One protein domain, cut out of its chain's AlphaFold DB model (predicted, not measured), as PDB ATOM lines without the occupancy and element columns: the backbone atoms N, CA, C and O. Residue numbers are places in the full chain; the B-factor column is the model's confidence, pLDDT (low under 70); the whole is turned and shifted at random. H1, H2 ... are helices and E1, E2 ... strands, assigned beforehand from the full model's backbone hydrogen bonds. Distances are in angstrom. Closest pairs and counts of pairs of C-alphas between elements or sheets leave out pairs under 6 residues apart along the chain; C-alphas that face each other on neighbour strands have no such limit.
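This is residues 51 to 174 of the 175 residues of an uncharacterized protein of Clostridiaceae bacterium (UniProt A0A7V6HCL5). A strongly twisted sheet of five strands has H1 packed along one face, and H6 meets H1 at a steep angle near E4. At one end of the long axis H3 and the short H4 and H5 form a small helical group beyond the sheet, with H2 meeting H3; at the other end lies the tip of the hairpin E4 and E5. The printed part has 124 residues, with six named helices and five named strands in the order H1 E1 H2 E2 E3 H3 H4 H5 E4 E5 H6. The sheet runs E1 E2 E3 E4 E5, all antiparallel, and the class is mixed, helices and strands. The whole is compact, with a radius of gyration of the C-alphas of 15.0 A, yet elongated in outline, spanning 45 by 28 by 27 A.

H1, residues 51 to 63, begins at C-alpha 51 (155.500, 105.412, 91.096) and is 18.4 A long. E1 is residues 68 to 74, H2 77 to 83, E2 87 to 93 and E3 96 to 102, the last 19.5 A long. H3, residues 110 to 121, is 16.1 A long and ends at C-alpha 121 (135.994, 90.654, 67.386). H4 is residues 126 to 129 and H5 131 to 134. E4, residues 138 to 148, is 27.0 A long and bends by 68 degrees at residue 142. E5 is residues 151 to 156. H6, residues 164 to 173, ends at C-alpha 173 (143.336, 115.327, 79.594).

H1 on one face of the sheet makes two layers, a helix layer and a strand layer. It runs along E2 at 18 degrees on the local plane, at a height over the sheet of 8.4 A. Across the antiparallel neighbours E1 and E2, N 71 and O 90 are within hydrogen-bond range at 2.8 A; across the hairpin E2 and E3, N 91 and O 98 are within range at 2.9 A; across the antiparallel neighbours E3 and E4, N 139 and O 101 are within range at 2.9 A; and across the hairpin E4 and E5, N 146 and O 154 are within range at 3.0 A. H1 touches H6 with residues 57 to 61 alone, at a steep tilt of 48 degrees, opposite ways; their closest C-alphas, of Trp 61 and Thr 170, are 6.6 A apart. H2, H5 and H6 only graze the sheet. H3 touches H2 with residues 111 to 112 alone, the closest C-alphas being those of Ala 81 and Thr 111, 6.4 A. H4 and H5 touch only at the corner, where the closest C-alphas, of Lys 127 and Arg 134, are 4.5 A apart. Every O i to N i+4 pair is within hydrogen-bond range in H1, H2, H3 and H6; H4 and H5 are too short for such a pair.

The two C-alphas farthest apart, of Glu 121 and Gly 149, are 47.9 A apart. The printed part has no cut, and no link is long. The mean pLDDT of the printed part is 76.6; 30 residues are under 70, among them 126 to 137 and 141 to 151.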
ATOM      1  N   GLY A  51     155.637 104.128  90.393       55.00
ATOM      2  CA  GLY A  51     155.500 105.412  91.096       55.00
ATOM      3  C   GLY A  51     155.455 106.662  90.203       55.00
ATOM      4  O   GLY A  51     154.802 107.632  90.556       55.00
ATOM      5  N   SER A  52     156.073 106.668  89.017       69.06
ATOM      6  CA  SER A  52     156.287 107.930  88.287       69.06
ATOM      7  C   SER A  52     155.026 108.552  87.667       69.06
ATOM      8  O   SER A  52     154.922 109.780  87.605       69.06
ATOM      9  N   ARG A  53     154.061 107.752  87.195       80.88
ATOM     10  CA  ARG A  53     152.893 108.290  86.470       80.88
ATOM     11  C   ARG A  53     151.732 108.665  87.371       80.88
ATOM     12  O   ARG A  53     151.152 109.727  87.154       80.88
ATOM     13  N   ILE A  54     151.431 107.867  88.394       86.94
ATOM     14  CA  ILE A  54     150.413 108.245  89.380       86.94
ATOM     15  C   ILE A  54     150.817 109.532  90.114       86.94
ATOM     16  O   ILE A  54     149.987 110.421  90.281       86.94
ATOM     17  N   ASP A  55     152.106 109.702  90.427       89.44
ATOM     18  CA  ASP A  55     152.631 110.942  91.003       89.44
ATOM     19  C   ASP A  55     152.432 112.138  90.055       89.44
ATOM     20  O   ASP A  55     152.133 113.251  90.498       89.44
ATOM     21  N   THR A  56     152.540 111.917  88.739       89.00
ATOM     22  CA  THR A  56     152.292 112.952  87.722       89.00
ATOM     23  C   THR A  56     150.805 113.303  87.630       89.00
ATOM     24  O   THR A  56     150.468 114.482  87.560       89.00
ATOM     25  N   LEU A  57     149.906 112.314  87.681       87.69
ATOM     26  CA  LEU A  57     148.457 112.545  87.694       87.69
ATOM     27  C   LEU A  57     148.029 113.322  88.947       87.69
ATOM     28  O   LEU A  57     147.313 114.317  88.856       87.69
ATOM     29  N   VAL A  58     148.540 112.922  90.113       90.19
ATOM     30  CA  VAL A  58     148.317 113.637  91.376       90.19
ATOM     31  C   VAL A  58     148.867 115.060  91.310       90.19
ATOM     32  O   VAL A  58     148.222 115.990  91.789       90.19
ATOM     33  N   SER A  59     150.022 115.260  90.675       91.31
ATOM     34  CA  SER A  59     150.575 116.601  90.449       91.31
ATOM     35  C   SER A  59     149.687 117.442  89.529       91.31
ATOM     36  O   SER A  59     149.453 118.608  89.829       91.31
ATOM     37  N   ALA A  60     149.108 116.858  88.477       89.75
ATOM     38  CA  ALA A  60     148.176 117.561  87.597       89.75
ATOM     39  C   ALA A  60     146.908 118.020  88.341       89.75
ATOM     40  O   ALA A  60     146.449 119.145  88.142       89.75
ATOM     41  N   TRP A  61     146.369 117.200  89.250       91.31
ATOM     42  CA  TRP A  61     145.261 117.617  90.117       91.31
ATOM     43  C   TRP A  61     145.653 118.763  91.060       91.31
ATOM     44  O   TRP A  61     144.881 119.711  91.217       91.31
ATOM     45  N   LYS A  62     146.866 118.734  91.628       92.69
ATOM     46  CA  LYS A  62     147.396 119.849  92.437       92.69
ATOM     47  C   LYS A  62     147.516 121.135  91.632       92.69
ATOM     48  O   LYS A  62     147.076 122.188  92.091       92.69
ATOM     49  N   ASP A  63     148.059 121.046  90.422       92.12
ATOM     50  CA  ASP A  63     148.215 122.184  89.513       92.12
ATOM     51  C   ASP A  63     146.855 122.770  89.089       92.12
ATOM     52  O   ASP A  63     146.736 123.974  88.859       92.12
ATOM     53  N   ALA A  64     145.807 121.940  89.062       88.69
ATOM     54  CA  ALA A  64     144.423 122.356  88.848       88.69
ATOM     55  C   ALA A  64     143.764 123.013  90.084       88.69
ATOM     56  O   ALA A  64     142.638 123.504  89.993       88.69
ATOM     57  N   GLY A  65     144.447 123.069  91.233       89.62
ATOM     58  CA  GLY A  65     143.947 123.684  92.468       89.62
ATOM     59  C   GLY A  65     143.124 122.746  93.359       89.62
ATOM     60  O   GLY A  65     142.263 123.211  94.115       89.62
ATOM     61  N   LEU A  66     143.350 121.437  93.253       89.00
ATOM     62  CA  LEU A  66     142.815 120.423  94.165       89.00
ATOM     63  C   LEU A  66     143.856 120.109  95.246       89.00
ATOM     64  O   LEU A  66     145.050 120.053  94.946       89.00
ATOM     65  N   ASP A  67     143.428 119.886  96.488       91.12
ATOM     66  CA  ASP A  67     144.293 119.174  97.433       91.12
ATOM     67  C   ASP A  67     144.310 117.702  97.015       91.12
ATOM     68  O   ASP A  67     143.256 117.150  96.729       91.12
ATOM     69  N   ALA A  68     145.477 117.083  96.863       92.38
ATOM     70  CA  ALA A  68     145.563 115.746  96.280       92.38
ATOM     71  C   ALA A  68     146.747 114.951  96.823       92.38
ATOM     72  O   ALA A  68     147.836 115.494  97.031       92.38
ATOM     73  N   GLY A  69     146.607 113.635  96.935       92.19
ATOM     74  CA  GLY A  69     147.719 112.794  97.360       92.19
ATOM     75  C   GLY A  69     147.399 111.313  97.353       92.19
ATOM     76  O   GLY A  69     146.245 110.911  97.315       92.19
ATOM     77  N   ILE A  70     148.449 110.498  97.364       91.25
ATOM     78  CA  ILE A  70     148.338 109.043  97.435       91.25
ATOM     79  C   ILE A  70     148.379 108.650  98.909       91.25
ATOM     80  O   ILE A  70     149.375 108.906  99.586       91.25
ATOM     81  N   ASP A  71     147.312 108.023  99.386       89.62
ATOM     82  CA  ASP A  71     147.211 107.513 100.755       89.62
ATOM     83  C   ASP A  71     147.712 106.076 100.867       89.62
ATOM     84  O   ASP A  71     148.317 105.707 101.874       89.62
ATOM     85  N   ASP A  72     147.478 105.260  99.835       88.75
ATOM     86  CA  ASP A  72     147.935 103.874  99.795       88.75
ATOM     87  C   ASP A  72     148.159 103.384  98.360       88.75
ATOM     88  O   ASP A  72     147.558 103.888  97.408       88.75
ATOM     89  N   ALA A  73     149.015 102.377  98.213       90.44
ATOM     90  CA  ALA A  73     149.367 101.757  96.946       90.44
ATOM     91  C   ALA A  73     149.541 100.246  97.143       90.44
ATOM     92  O   ALA A  73     150.408  99.797  97.895       90.44
ATOM     93  N   PHE A  74     148.726  99.440  96.461       87.12
ATOM     94  CA  PHE A  74     148.684  98.000  96.701       87.12
ATOM     95  C   PHE A  74     148.297  97.181  95.467       87.12
ATOM     96  O   PHE A  74     147.602  97.623  94.551       87.12
ATOM     97  N   LYS A  75     148.695  95.906  95.479       87.25
ATOM     98  CA  LYS A  75     148.274  94.904  94.492       87.25
ATOM     99  C   LYS A  75     147.234  93.981  95.110       87.25
ATOM    100  O   LYS A  75     147.411  93.488  96.220       87.25
ATOM    101  N   ASN A  76     146.149  93.734  94.386       83.88
ATOM    102  CA  ASN A  76     145.055  92.885  94.839       83.88
ATOM    103  C   ASN A  76     144.625  91.948  93.706       83.88
ATOM    104  O   ASN A  76     144.216  92.409  92.645       83.88
ATOM    105  N   ALA A  77     144.703  90.637  93.943       76.12
ATOM    106  CA  ALA A  77     144.377  89.624  92.940       76.12
ATOM    107  C   ALA A  77     142.897  89.631  92.526       76.12
ATOM    108  O   ALA A  77     142.583  89.302  91.388       76.12
ATOM    109  N   THR A  78     141.981  90.016  93.418       76.00
ATOM    110  CA  THR A  78     140.560  90.156  93.075       76.00
ATOM    111  C   THR A  78     140.339  91.333  92.134       76.00
ATOM    112  O   THR A  78     139.622  91.183  91.153       76.00
ATOM    113  N   PHE A  79     140.964  92.485  92.386       75.00
ATOM    114  CA  PHE A  79     140.869  93.626  91.476       75.00
ATOM    115  C   PHE A  79     141.573  93.373  90.149       75.00
ATOM    116  O   PHE A  79     140.977  93.657  89.118       75.00
ATOM    117  N   ALA A  80     142.741  92.732  90.154       74.56
ATOM    118  CA  ALA A  80     143.386  92.283  88.923       74.56
ATOM    119  C   ALA A  80     142.466  91.344  88.120       74.56
ATOM    120  O   ALA A  80     142.195  91.592  86.956       74.56
ATOM    121  N   ALA A  81     141.862  90.333  88.751       65.81
ATOM    122  CA  ALA A  81     140.969  89.405  88.052       65.81
ATOM    123  C   ALA A  81     139.648  90.037  87.573       65.81
ATOM    124  O   ALA A  81     139.070  89.583  86.590       65.81
ATOM    125  N   LEU A  82     139.120  91.040  88.284       68.38
ATOM    126  CA  LEU A  82     137.867  91.704  87.910       68.38
ATOM    127  C   LEU A  82     138.067  92.810  86.880       68.38
ATOM    128  O   LEU A  82     137.156  93.077  86.097       68.38
ATOM    129  N   TYR A  83     139.211  93.485  86.935       71.94
ATOM    130  CA  TYR A  83     139.433  94.729  86.215       71.94
ATOM    131  C   TYR A  83     140.648  94.699  85.303       71.94
ATOM    132  O   TYR A  83     140.752  95.619  84.516       71.94
ATOM    133  N   GLY A  84     141.521  93.691  85.355       72.00
ATOM    134  CA  GLY A  84     142.751  93.605  84.556       72.00
ATOM    135  C   GLY A  84     143.855  94.572  84.997       72.00
ATOM    136  O   GLY A  84     144.789  94.819  84.241       72.00
ATOM    137  N   SER A  85     143.740  95.162  86.190       78.38
ATOM    138  CA  SER A  85     144.660  96.184  86.695       78.38
ATOM    139  C   SER A  85     145.925  95.591  87.330       78.38
ATOM    140  O   SER A  85     145.885  94.585  88.044       78.38
ATOM    141  N   SER A  86     147.062  96.247  87.099       80.50
ATOM    142  CA  SER A  86     148.399  95.875  87.573       80.50
ATOM    143  C   SER A  86     148.743  96.475  88.947       80.50
ATOM    144  O   SER A  86     149.523  95.880  89.705       80.50
ATOM    145  N   MET A  87     148.150  97.624  89.289       86.12
ATOM    146  CA  MET A  87     148.336  98.335  90.559       86.12
ATOM    147  C   MET A  87     147.059  99.090  90.955       86.12
ATOM    148  O   MET A  87     146.227  99.418  90.110       86.12
ATOM    149  N   HIS A  88     146.880  99.352  92.248       85.06
ATOM    150  CA  HIS A  88     145.740 100.104  92.770       85.06
ATOM    151  C   HIS A  88     146.217 101.152  93.760       85.06
ATOM    152  O   HIS A  88     147.095 100.877  94.579       85.06
ATOM    153  N   TYR A  89     145.586 102.318  93.719       86.69
ATOM    154  CA  TYR A  89     145.907 103.438  94.588       86.69
ATOM    155  C   TYR A  89     144.663 103.922  95.303       86.69
ATOM    156  O   TYR A  89     143.613 104.076  94.678       86.69
ATOM    157  N   VAL A  90     144.801 104.199  96.596       86.56
ATOM    158  CA  VAL A  90     143.875 105.076  97.310       86.56
ATOM    159  C   VAL A  90     144.443 106.477  97.199       86.56
ATOM    160  O   VAL A  90     145.566 106.728  97.630       86.56
ATOM    161  N   VAL A  91     143.680 107.370  96.588       86.69
ATOM    162  CA  VAL A  91     144.055 108.767  96.389       86.69
ATOM    163  C   VAL A  91     143.033 109.627  97.115       86.69
ATOM    164  O   VAL A  91     141.835 109.386  96.970       86.69
ATOM    165  N   HIS A  92     143.485 110.625  97.870       87.62
ATOM    166  CA  HIS A  92     142.611 111.697  98.328       87.62
ATOM    167  C   HIS A  92     142.574 112.844  97.318       87.62
ATOM    168  O   HIS A  92     143.589 113.178  96.701       87.62
ATOM    169  N   LEU A  93     141.394 113.442  97.165       85.00
ATOM    170  CA  LEU A  93     141.152 114.724  96.516       85.00
ATOM    171  C   LEU A  93     140.275 115.568  97.444       85.00
ATOM    172  O   LEU A  93     139.157 115.171  97.765       85.00
ATOM    173  N   ASP A  94     140.778 116.726  97.867       85.50
ATOM    174  CA  ASP A  94     140.206 117.525  98.949       85.50
ATOM    175  C   ASP A  94     139.926 116.627 100.184       85.50
ATOM    176  O   ASP A  94     140.828 115.931 100.655       85.50
ATOM    177  N   ASP A  95     138.694 116.595 100.698       79.12
ATOM    178  CA  ASP A  95     138.312 115.790 101.872       79.12
ATOM    179  C   ASP A  95     137.799 114.373 101.507       79.12
ATOM    180  O   ASP A  95     137.186 113.687 102.333       79.12
ATOM    181  N   GLU A  96     137.989 113.925 100.263       80.31
ATOM    182  CA  GLU A  96     137.397 112.693  99.726       80.31
ATOM    183  C   GLU A  96     138.463 111.701  99.245       80.31
ATOM    184  O   GLU A  96     139.494 112.103  98.720       80.31
ATOM    185  N   GLN A  97     138.215 110.391  99.369       81.88
ATOM    186  CA  GLN A  97     139.136 109.348  98.892       81.88
ATOM    187  C   GLN A  97     138.527 108.470  97.806       81.88
ATOM    188  O   GLN A  97     137.415 107.973  97.958       81.88
ATOM    189  N   PHE A  98     139.280 108.168  96.755       78.31
ATOM    190  CA  PHE A  98     138.854 107.306  95.651       78.31
ATOM    191  C   PHE A  98     139.948 106.328  95.241       78.31
ATOM    192  O   PHE A  98     141.119 106.456  95.598       78.31
ATOM    193  N   MET A  99     139.527 105.318  94.480       82.31
ATOM    194  CA  MET A  99     140.412 104.285  93.971       82.31
ATOM    195  C   MET A  99     140.768 104.543  92.511       82.31
ATOM    196  O   MET A  99     139.882 104.607  91.652       82.31
ATOM    197  N   VAL A 100     142.066 104.620  92.234       83.31
ATOM    198  CA  VAL A 100     142.617 104.633  90.876       83.31
ATOM    199  C   VAL A 100     143.196 103.256  90.582       83.31
ATOM    200  O   VAL A 100     143.962 102.717  91.381       83.31
ATOM    201  N   LEU A 101     142.807 102.671  89.452       82.25
ATOM    202  CA  LEU A 101     143.340 101.394  88.982       82.25
ATOM    203  C   LEU A 101     144.342 101.679  87.866       82.25
ATOM    204  O   LEU A 101     143.996 102.384  86.922       82.25
ATOM    205  N   GLU A 102     145.550 101.143  87.975       83.88
ATOM    206  CA  GLU A 102     146.571 101.225  86.932       83.88
ATOM    207  C   GLU A 102     146.619  99.937  86.116       83.88
ATOM    208  O   GLU A 102     146.394  98.849  86.647       83.88
ATOM    209  N   TYR A 103     146.931 100.071  84.836       78.12
ATOM    210  CA  TYR A 103     146.968  99.034  83.823       78.12
ATOM    211  C   TYR A 103     148.351  98.986  83.202       78.12
ATOM    212  O   TYR A 103     148.881 100.005  82.777       78.12
ATOM    213  N   ASP A 104     148.906  97.783  83.091       76.56
ATOM    214  CA  ASP A 104     150.085  97.549  82.266       76.56
ATOM    215  C   ASP A 104     149.610  97.141  80.868       76.56
ATOM    216  O   ASP A 104     149.283  95.981  80.622       76.56
ATOM    217  N   LEU A 105     149.498  98.119  79.965       72.12
ATOM    218  CA  LEU A 105     149.039  97.861  78.600       72.12
ATOM    219  C   LEU A 105     150.036  97.046  77.769       72.12
ATOM    220  O   LEU A 105     149.636  96.429  76.780       72.12
ATOM    221  N   GLU A 106     151.321  97.067  78.126       70.94
ATOM    222  CA  GLU A 106     152.351  96.290  77.433       70.94
ATOM    223  C   GLU A 106     152.340  94.823  77.880       70.94
ATOM    224  O   GLU A 106     152.732  93.940  77.115       70.94
ATOM    225  N   ASN A 107     151.854  94.558  79.095       72.94
ATOM    226  CA  ASN A 107     151.816  93.238  79.707       72.94
ATOM    227  C   ASN A 107     150.487  92.992  80.444       72.94
ATOM    228  O   ASN A 107     150.431  92.857  81.671       72.94
ATOM    229  N   LEU A 108     149.409  92.928  79.664       70.31
ATOM    230  CA  LEU A 108     148.061  92.652  80.152       70.31
ATOM    231  C   LEU A 108     147.929  91.212  80.653       70.31
ATOM    232  O   LEU A 108     148.492  90.277  80.086       70.31
ATOM    233  N   ASP A 109     147.129  91.019  81.700       72.62
ATOM    234  CA  ASP A 109     146.756  89.677  82.137       72.62
ATOM    235  C   ASP A 109     145.709  89.043  81.198       72.62
ATOM    236  O   ASP A 109     145.148  89.693  80.314       72.62
ATOM    237  N   SER A 110     145.384  87.763  81.414       75.56
ATOM    238  CA  SER A 110     144.399  87.048  80.585       75.56
ATOM    239  C   SER A 110     143.010  87.700  80.565       75.56
ATOM    240  O   SER A 110     142.227  87.464  79.644       75.56
ATOM    241  N   THR A 111     142.680  88.493  81.588       75.25
ATOM    242  CA  THR A 111     141.416  89.231  81.665       75.25
ATOM    243  C   THR A 111     141.461  90.429  80.721       75.25
ATOM    244  O   THR A 111     140.559  90.588  79.897       75.25
ATOM    245  N   GLY A 112     142.529  91.229  80.791       70.19
ATOM    246  CA  GLY A 112     142.768  92.363  79.898       70.19
ATOM    247  C   GLY A 112     142.899  91.936  78.433       70.19
ATOM    248  O   GLY A 112     142.255  92.519  77.559       70.19
ATOM    249  N   GLU A 113     143.639  90.857  78.166       75.38
ATOM    250  CA  GLU A 113     143.751  90.256  76.830       75.38
ATOM    251  C   GLU A 113     142.394  89.782  76.291       75.38
ATOM    252  O   GLU A 113     142.056  90.021  75.129       75.38
ATOM    253  N   GLY A 114     141.592  89.121  77.133       76.50
ATOM    254  CA  GLY A 114     140.257  88.650  76.761       76.50
ATOM    255  C   GLY A 114     139.316  89.797  76.392       76.50
ATOM    256  O   GLY A 114     138.538  89.677  75.443       76.50
ATOM    257  N   TYR A 115     139.426  90.923  77.097       72.19
ATOM    258  CA  TYR A 115     138.632  92.115  76.822       72.19
ATOM    259  C   TYR A 115     139.020  92.766  75.489       72.19
ATOM    260  O   TYR A 115     138.145  93.014  74.657       72.19
ATOM    261  N   LEU A 116     140.325  92.953  75.242       72.88
ATOM    262  CA  LEU A 116     140.840  93.449  73.960       72.88
ATOM    263  C   LEU A 116     140.365  92.594  72.792       72.88
ATOM    264  O   LEU A 116     139.857  93.111  71.799       72.88
ATOM    265  N   LYS A 117     140.506  91.274  72.932       79.62
ATOM    266  CA  LYS A 117     140.113  90.326  71.897       79.62
ATOM    267  C   LYS A 117     138.615  90.394  71.610       79.62
ATOM    268  O   LYS A 117     138.225  90.449  70.450       79.62
ATOM    269  N   SER A 118     137.778  90.420  72.647       77.00
ATOM    270  CA  SER A 118     136.329  90.530  72.471       77.00
ATOM    271  C   SER A 118     135.946  91.826  71.760       77.00
ATOM    272  O   SER A 118     135.028  91.820  70.946       77.00
ATOM    273  N   ALA A 119     136.607  92.942  72.057       75.31
ATOM    274  CA  ALA A 119     136.298  94.206  71.407       75.31
ATOM    275  C   ALA A 119     136.723  94.234  69.935       75.31
ATOM    276  O   ALA A 119     135.926  94.647  69.092       75.31
ATOM    277  N   ASP A 120     137.914  93.715  69.622       78.94
ATOM    278  CA  ASP A 120     138.395  93.555  68.244       78.94
ATOM    279  C   ASP A 120     137.437  92.671  67.425       78.94
ATOM    280  O   ASP A 120     137.003  93.044  66.334       78.94
ATOM    281  N   GLU A 121     136.976  91.556  68.005       86.88
ATOM    282  CA  GLU A 121     135.994  90.654  67.386       86.88
ATOM    283  C   GLU A 121     134.638  91.324  67.090       86.88
ATOM    284  O   GLU A 121     133.936  90.907  66.167       86.88
ATOM    285  N   HIS A 122     134.269  92.364  67.843       81.00
ATOM    286  CA  HIS A 122     133.016  93.106  67.667       81.00
ATOM    287  C   HIS A 122     133.205  94.457  66.955       81.00
ATOM    288  O   HIS A 122     132.233  95.201  66.801       81.00
ATOM    289  N   GLY A 123     134.421  94.771  66.491       78.62
ATOM    290  CA  GLY A 123     134.742  96.027  65.808       78.62
ATOM    291  C   GLY A 123     134.615  97.269  66.694       78.62
ATOM    292  O   GLY A 123     134.319  98.347  66.182       78.62
ATOM    293  N   ILE A 124     134.791  97.113  68.008       74.69
ATOM    294  CA  ILE A 124     134.750  98.204  68.988       74.69
ATOM    295  C   ILE A 124     136.163  98.770  69.125       74.69
ATOM    296  O   ILE A 124     137.096  98.039  69.463       74.69
ATOM    297  N   ASP A 125     136.327 100.075  68.906       73.00
ATOM    298  CA  ASP A 125     137.608 100.738  69.142       73.00
ATOM    299  C   ASP A 125     137.703 101.125  70.615       73.00
ATOM    300  O   ASP A 125     137.318 102.223  71.005       73.00
ATOM    301  N   LEU A 126     138.230 100.224  71.445       66.94
ATOM    302  CA  LEU A 126     138.343 100.453  72.887       66.94
ATOM    303  C   LEU A 126     139.066 101.758  73.228       66.94
ATOM    304  O   LEU A 126     138.664 102.440  74.159       66.94
ATOM    305  N   LYS A 127     140.072 102.175  72.450       63.72
ATOM    306  CA  LYS A 127     140.801 103.427  72.723       63.72
ATOM    307  C   LYS A 127     139.913 104.659  72.578       63.72
ATOM    308  O   LYS A 127     140.174 105.689  73.199       63.72
ATOM    309  N   THR A 128     138.880 104.558  71.754       65.19
ATOM    310  CA  THR A 128     137.944 105.645  71.486       65.19
ATOM    311  C   THR A 128     136.665 105.489  72.305       65.19
ATOM    312  O   THR A 128     136.170 106.479  72.840       65.19
ATOM    313  N   ASP A 129     136.165 104.268  72.469       63.31
ATOM    314  CA  ASP A 129     134.837 103.976  73.011       63.31
ATOM    315  C   ASP A 129     134.850 103.594  74.495       63.31
ATOM    316  O   ASP A 129     133.833 103.742  75.175       63.31
ATOM    317  N   ASP A 130     135.993 103.143  75.015       61.62
ATOM    318  CA  ASP A 130     136.138 102.705  76.397       61.62
ATOM    319  C   ASP A 130     137.053 103.669  77.188       61.62
ATOM    320  O   ASP A 130     138.251 103.788  76.897       61.62
ATOM    321  N   PRO A 131     136.519 104.364  78.215       59.28
ATOM    322  CA  PRO A 131     137.289 105.275  79.062       59.28
ATOM    323  C   PRO A 131     138.531 104.641  79.698       59.28
ATOM    324  O   PRO A 131     139.501 105.349  79.955       59.28
ATOM    325  N   VAL A 132     138.515 103.323  79.927       61.28
ATOM    326  CA  VAL A 132     139.655 102.571  80.468       61.28
ATOM    327  C   VAL A 132     140.867 102.650  79.548       61.28
ATOM    328  O   VAL A 132     141.990 102.853  79.993       61.28
ATOM    329  N   TRP A 133     140.628 102.512  78.247       60.62
ATOM    330  CA  TRP A 133     141.677 102.406  77.239       60.62
ATOM    331  C   TRP A 133     142.052 103.760  76.646       60.62
ATOM    332  O   TRP A 133     143.166 103.923  76.141       60.62
ATOM    333  N   ARG A 134     141.148 104.745  76.722       62.19
ATOM    334  CA  ARG A 134     141.406 106.118  76.274       62.19
ATOM    335  C   ARG A 134     142.543 106.778  77.055       62.19
ATOM    336  O   ARG A 134     143.339 107.505  76.467       62.19
ATOM    337  N   ASN A 135     142.648 106.475  78.347       61.06
ATOM    338  CA  ASN A 135     143.623 107.104  79.242       61.06
ATOM    339  C   ASN A 135     144.930 106.305  79.357       61.06
ATOM    340  O   ASN A 135     145.774 106.600  80.202       61.06
ATOM    341  N   GLY A 136     145.099 105.295  78.495       63.09
ATOM    342  CA  GLY A 136     146.259 104.416  78.464       63.09
ATOM    343  C   GLY A 136     146.293 103.500  79.680       63.09
ATOM    344  O   GLY A 136     145.928 102.338  79.597       63.09
ATOM    345  N   GLU A 137     146.727 104.021  80.816       67.50
ATOM    346  CA  GLU A 137     147.126 103.195  81.954       67.50
ATOM    347  C   GLU A 137     146.232 103.356  83.178       67.50
ATOM    348  O   GLU A 137     146.453 102.647  84.143       67.50
ATOM    349  N   PHE A 138     145.225 104.236  83.191       72.00
ATOM    350  CA  PHE A 138     144.448 104.489  84.410       72.00
ATOM    351  C   PHE A 138     142.935 104.414  84.214       72.00
ATOM    352  O   PHE A 138     142.385 104.963  83.261       72.00
ATOM    353  N   ILE A 139     142.247 103.845  85.210       70.62
ATOM    354  CA  ILE A 139     140.807 104.019  85.430       70.62
ATOM    355  C   ILE A 139     140.577 104.803  86.711       70.62
ATOM    356  O   ILE A 139     140.938 104.363  87.806       70.62
ATOM    357  N   LEU A 140     139.839 105.900  86.577       70.69
ATOM    358  CA  LEU A 140     139.201 106.576  87.691       70.69
ATOM    359  C   LEU A 140     137.877 105.873  87.984       70.69
ATOM    360  O   LEU A 140     136.922 105.974  87.207       70.69
ATOM    361  N   ARG A 141     137.792 105.140  89.100       66.31
ATOM    362  CA  ARG A 141     136.492 104.610  89.508       66.31
ATOM    363  C   ARG A 141     135.616 105.764  89.957       66.31
ATOM    364  O   ARG A 141     135.992 106.561  90.806       66.31
ATOM    365  N   ASN A 142     134.402 105.782  89.423       63.91
ATOM    366  CA  ASN A 142     133.357 106.749  89.731       63.91
ATOM    367  C   ASN A 142     132.835 106.644  91.180       63.91
ATOM    368  O   ASN A 142     131.699 107.029  91.403       63.91
ATOM    369  N   ALA A 143     133.592 106.102  92.139       62.19
ATOM    370  CA  ALA A 143     133.177 105.904  93.521       62.19
ATOM    371  C   ALA A 143     134.261 106.397  94.493       62.19
ATOM    372  O   ALA A 143     135.403 105.938  94.425       62.19
ATOM    373  N   TYR A 144     133.890 107.298  95.402       68.94
ATOM    374  CA  TYR A 144     134.734 107.777  96.494       68.94
ATOM    375  C   TYR A 144     134.080 107.500  97.845       68.94
ATOM    376  O   TYR A 144     132.857 107.445  97.964       68.94
ATOM    377  N   SER A 145     134.897 107.268  98.866       56.62
ATOM    378  CA  SER A 145     134.460 106.999 100.229       56.62
ATOM    379  C   SER A 145     134.828 108.165 101.134       56.62
ATOM    380  O   SER A 145     135.946 108.668 101.075       56.62
ATOM    381  N   VAL A 146     133.898 108.569 101.997       54.91
ATOM    382  CA  VAL A 146     134.231 109.444 103.127       54.91
ATOM    383  C   VAL A 146     134.740 108.555 104.248       54.91
ATOM    384  O   VAL A 146     134.058 107.599 104.637       54.91
ATOM    385  N   LEU A 147     135.942 108.856 104.739       50.28
ATOM    386  CA  LEU A 147     136.502 108.213 105.916       50.28
ATOM    387  C   LEU A 147     136.402 109.154 107.117       50.28
ATOM    388  O   LEU A 147     136.978 110.237 107.109       50.28
ATOM    389  N   GLU A 148     135.739 108.722 108.185       54.62
ATOM    390  CA  GLU A 148     135.794 109.411 109.477       54.62
ATOM    391  C   GLU A 148     136.588 108.545 110.456       54.62
ATOM    392  O   GLU A 148     136.233 107.400 110.727       54.62
ATOM    393  N   GLY A 149     137.710 109.065 110.964       63.22
ATOM    394  CA  GLY A 149     138.575 108.309 111.879       63.22
ATOM    395  C   GLY A 149     139.219 107.059 111.259       63.22
ATOM    396  O   GLY A 149     139.587 106.147 111.993       63.22
ATOM    397  N   GLY A 150     139.350 107.012 109.928       57.00
ATOM    398  CA  GLY A 150     139.893 105.865 109.191       57.00
ATOM    399  C   GLY A 150     138.863 104.787 108.834       57.00
ATOM    400  O   GLY A 150     139.225 103.804 108.195       57.00
ATOM    401  N   GLU A 151     137.588 104.962 109.197       58.41
ATOM    402  CA  GLU A 151     136.502 104.058 108.810       58.41
ATOM    403  C   GLU A 151     135.613 104.673 107.725       58.41
ATOM    404  O   GLU A 151     135.257 105.848 107.784       58.41
ATOM    405  N   LYS A 152     135.214 103.858 106.740       71.00
ATOM    406  CA  LYS A 152     134.313 104.264 105.653       71.00
ATOM    407  C   LYS A 152     132.904 104.513 106.190       71.00
ATOM    408  O   LYS A 152     132.208 103.568 106.558       71.00
ATOM    409  N   THR A 153     132.462 105.768 106.171       73.38
ATOM    410  CA  THR A 153     131.136 106.180 106.659       73.38
ATOM    411  C   THR A 153     130.119 106.392 105.542       73.38
ATOM    412  O   THR A 153     128.919 106.234 105.773       73.38
ATOM    413  N   ALA A 154     130.570 106.688 104.320       67.56
ATOM    414  CA  ALA A 154     129.710 106.861 103.151       67.56
ATOM    415  C   ALA A 154     130.458 106.570 101.841       67.56
ATOM    416  O   ALA A 154     131.685 106.581 101.808       67.56
ATOM    417  N   GLU A 155     129.707 106.304 100.770       69.06
ATOM    418  CA  GLU A 155     130.209 106.117  99.404       69.06
ATOM    419  C   GLU A 155     129.390 106.987  98.446       69.06
ATOM    420  O   GLU A 155     128.158 106.992  98.504       69.06
ATOM    421  N   TYR A 156     130.074 107.720  97.578       64.75
ATOM    422  CA  TYR A 156     129.514 108.706  96.657       64.75
ATOM    423  C   TYR A 156     130.131 108.537  95.274       64.75
ATOM    424  O   TYR A 156     131.096 107.793  95.118       64.75
ATOM    425  N   GLN A 157     129.583 109.223  94.269       74.19
ATOM    426  CA  GLN A 157     130.096 109.131  92.906       74.19
ATOM    427  C   GLN A 157     130.895 110.361  92.512       74.19
ATOM    428  O   GLN A 157     130.460 111.451  92.837       74.19
ATOM    429  N   VAL A 158     131.973 110.239  91.728       74.56
ATOM    430  CA  VAL A 158     132.786 111.405  91.292       74.56
ATOM    431  C   VAL A 158     131.916 112.530  90.719       74.56
ATOM    432  O   VAL A 158     132.158 113.695  91.011       74.56
ATOM    433  N   ILE A 159     130.838 112.198  90.001       75.25
ATOM    434  CA  ILE A 159     129.876 113.174  89.461       75.25
ATOM    435  C   ILE A 159     129.198 114.058  90.529       75.25
ATOM    436  O   ILE A 159     128.711 115.137  90.197       75.25
ATOM    437  N   THR A 160     129.160 113.626  91.794       78.00
ATOM    438  CA  THR A 160     128.596 114.370  92.929       78.00
ATOM    439  C   THR A 160     129.610 115.261  93.649       78.00
ATOM    440  O   THR A 160     129.186 116.071  94.472       78.00
ATOM    441  N   HIS A 161     130.908 115.173  93.327       79.06
ATOM    442  CA  HIS A 161     131.939 116.058  93.881       79.06
ATOM    443  C   HIS A 161     131.684 117.515  93.427       79.06
ATOM    444  O   HIS A 161     131.406 117.741  92.245       79.06
ATOM    445  N   PRO A 162     131.820 118.548  94.289       83.50
ATOM    446  CA  PRO A 162     131.598 119.951  93.901       83.50
ATOM    447  C   PRO A 162     132.448 120.427  92.709       83.50
ATOM    448  O   PRO A 162     132.029 121.273  91.923       83.50
ATOM    449  N   LYS A 163     133.651 119.863  92.584       85.12
ATOM    450  CA  LYS A 163     134.611 120.050  91.480       85.12
ATOM    451  C   LYS A 163     134.664 118.870  90.487       85.12
ATOM    452  O   LYS A 163     135.685 118.678  89.835       85.12
ATOM    453  N   SER A 164     133.603 118.070  90.379       83.25
ATOM    454  CA  SER A 164     133.569 116.848  89.555       83.25
ATOM    455  C   SER A 164     134.038 117.062  88.117       83.25
ATOM    456  O   SER A 164     134.857 116.293  87.624       83.25
ATOM    457  N   GLN A 165     133.592 118.146  87.473       85.31
ATOM    458  CA  GLN A 165     134.003 118.464  86.106       85.31
ATOM    459  C   GLN A 165     135.513 118.693  85.999       85.31
ATOM    460  O   GLN A 165     136.133 118.177  85.086       85.31
ATOM    461  N   LEU A 166     136.126 119.391  86.959       86.50
ATOM    462  CA  LEU A 166     137.570 119.628  86.957       86.50
ATOM    463  C   LEU A 166     138.362 118.327  87.134       86.50
ATOM    464  O   LEU A 166     139.392 118.140  86.492       86.50
ATOM    465  N   ILE A 167     137.877 117.428  87.994       83.00
ATOM    466  CA  ILE A 167     138.491 116.115  88.228       83.00
ATOM    467  C   ILE A 167     138.441 115.283  86.948       83.00
ATOM    468  O   ILE A 167     139.473 114.756  86.528       83.00
ATOM    469  N   ILE A 168     137.259 115.208  86.324       81.81
ATOM    470  CA  ILE A 168     137.035 114.483  85.071       81.81
ATOM    471  C   ILE A 168     137.889 115.090  83.957       81.81
ATOM    472  O   ILE A 168     138.635 114.356  83.326       81.81
ATOM    473  N   ASP A 169     137.869 116.411  83.776       84.62
ATOM    474  CA  ASP A 169     138.644 117.098  82.737       84.62
ATOM    475  C   ASP A 169     140.151 116.866  82.915       84.62
ATOM    476  O   ASP A 169     140.859 116.575  81.951       84.62
ATOM    477  N   THR A 170     140.652 116.948  84.153       83.81
ATOM    478  CA  THR A 170     142.070 116.689  84.443       83.81
ATOM    479  C   THR A 170     142.425 115.245  84.105       83.81
ATOM    480  O   THR A 170     143.427 115.008  83.433       83.81
ATOM    481  N   PHE A 171     141.578 114.293  84.500       80.62
ATOM    482  CA  PHE A 171     141.780 112.872  84.239       80.62
ATOM    483  C   PHE A 171     141.699 112.524  82.742       80.62
ATOM    484  O   PHE A 171     142.562 111.818  82.239       80.62
ATOM    485  N   GLU A 172     140.714 113.047  82.010       76.94
ATOM    486  CA  GLU A 172     140.557 112.840  80.561       76.94
ATOM    487  C   GLU A 172     141.651 113.535  79.737       76.94
ATOM    488  O   GLU A 172     141.985 113.092  78.638       76.94
ATOM    489  N   SER A 173     142.217 114.635  80.244       77.75
ATOM    490  CA  SER A 173     143.336 115.327  79.594       77.75
ATOM    491  C   SER A 173     144.695 114.661  79.838       77.75
ATOM    492  O   SER A 173     145.664 114.987  79.143       77.75
ATOM    493  N   PHE A 174     144.772 113.740  80.805       72.88
ATOM    494  CA  PHE A 174     145.994 113.037  81.170       72.88
ATOM    495  C   PHE A 174     146.349 111.999  80.098       72.88
ATOM    496  O   PHE A 174     145.562 111.104  79.798       72.88
TER     497      PHE A 174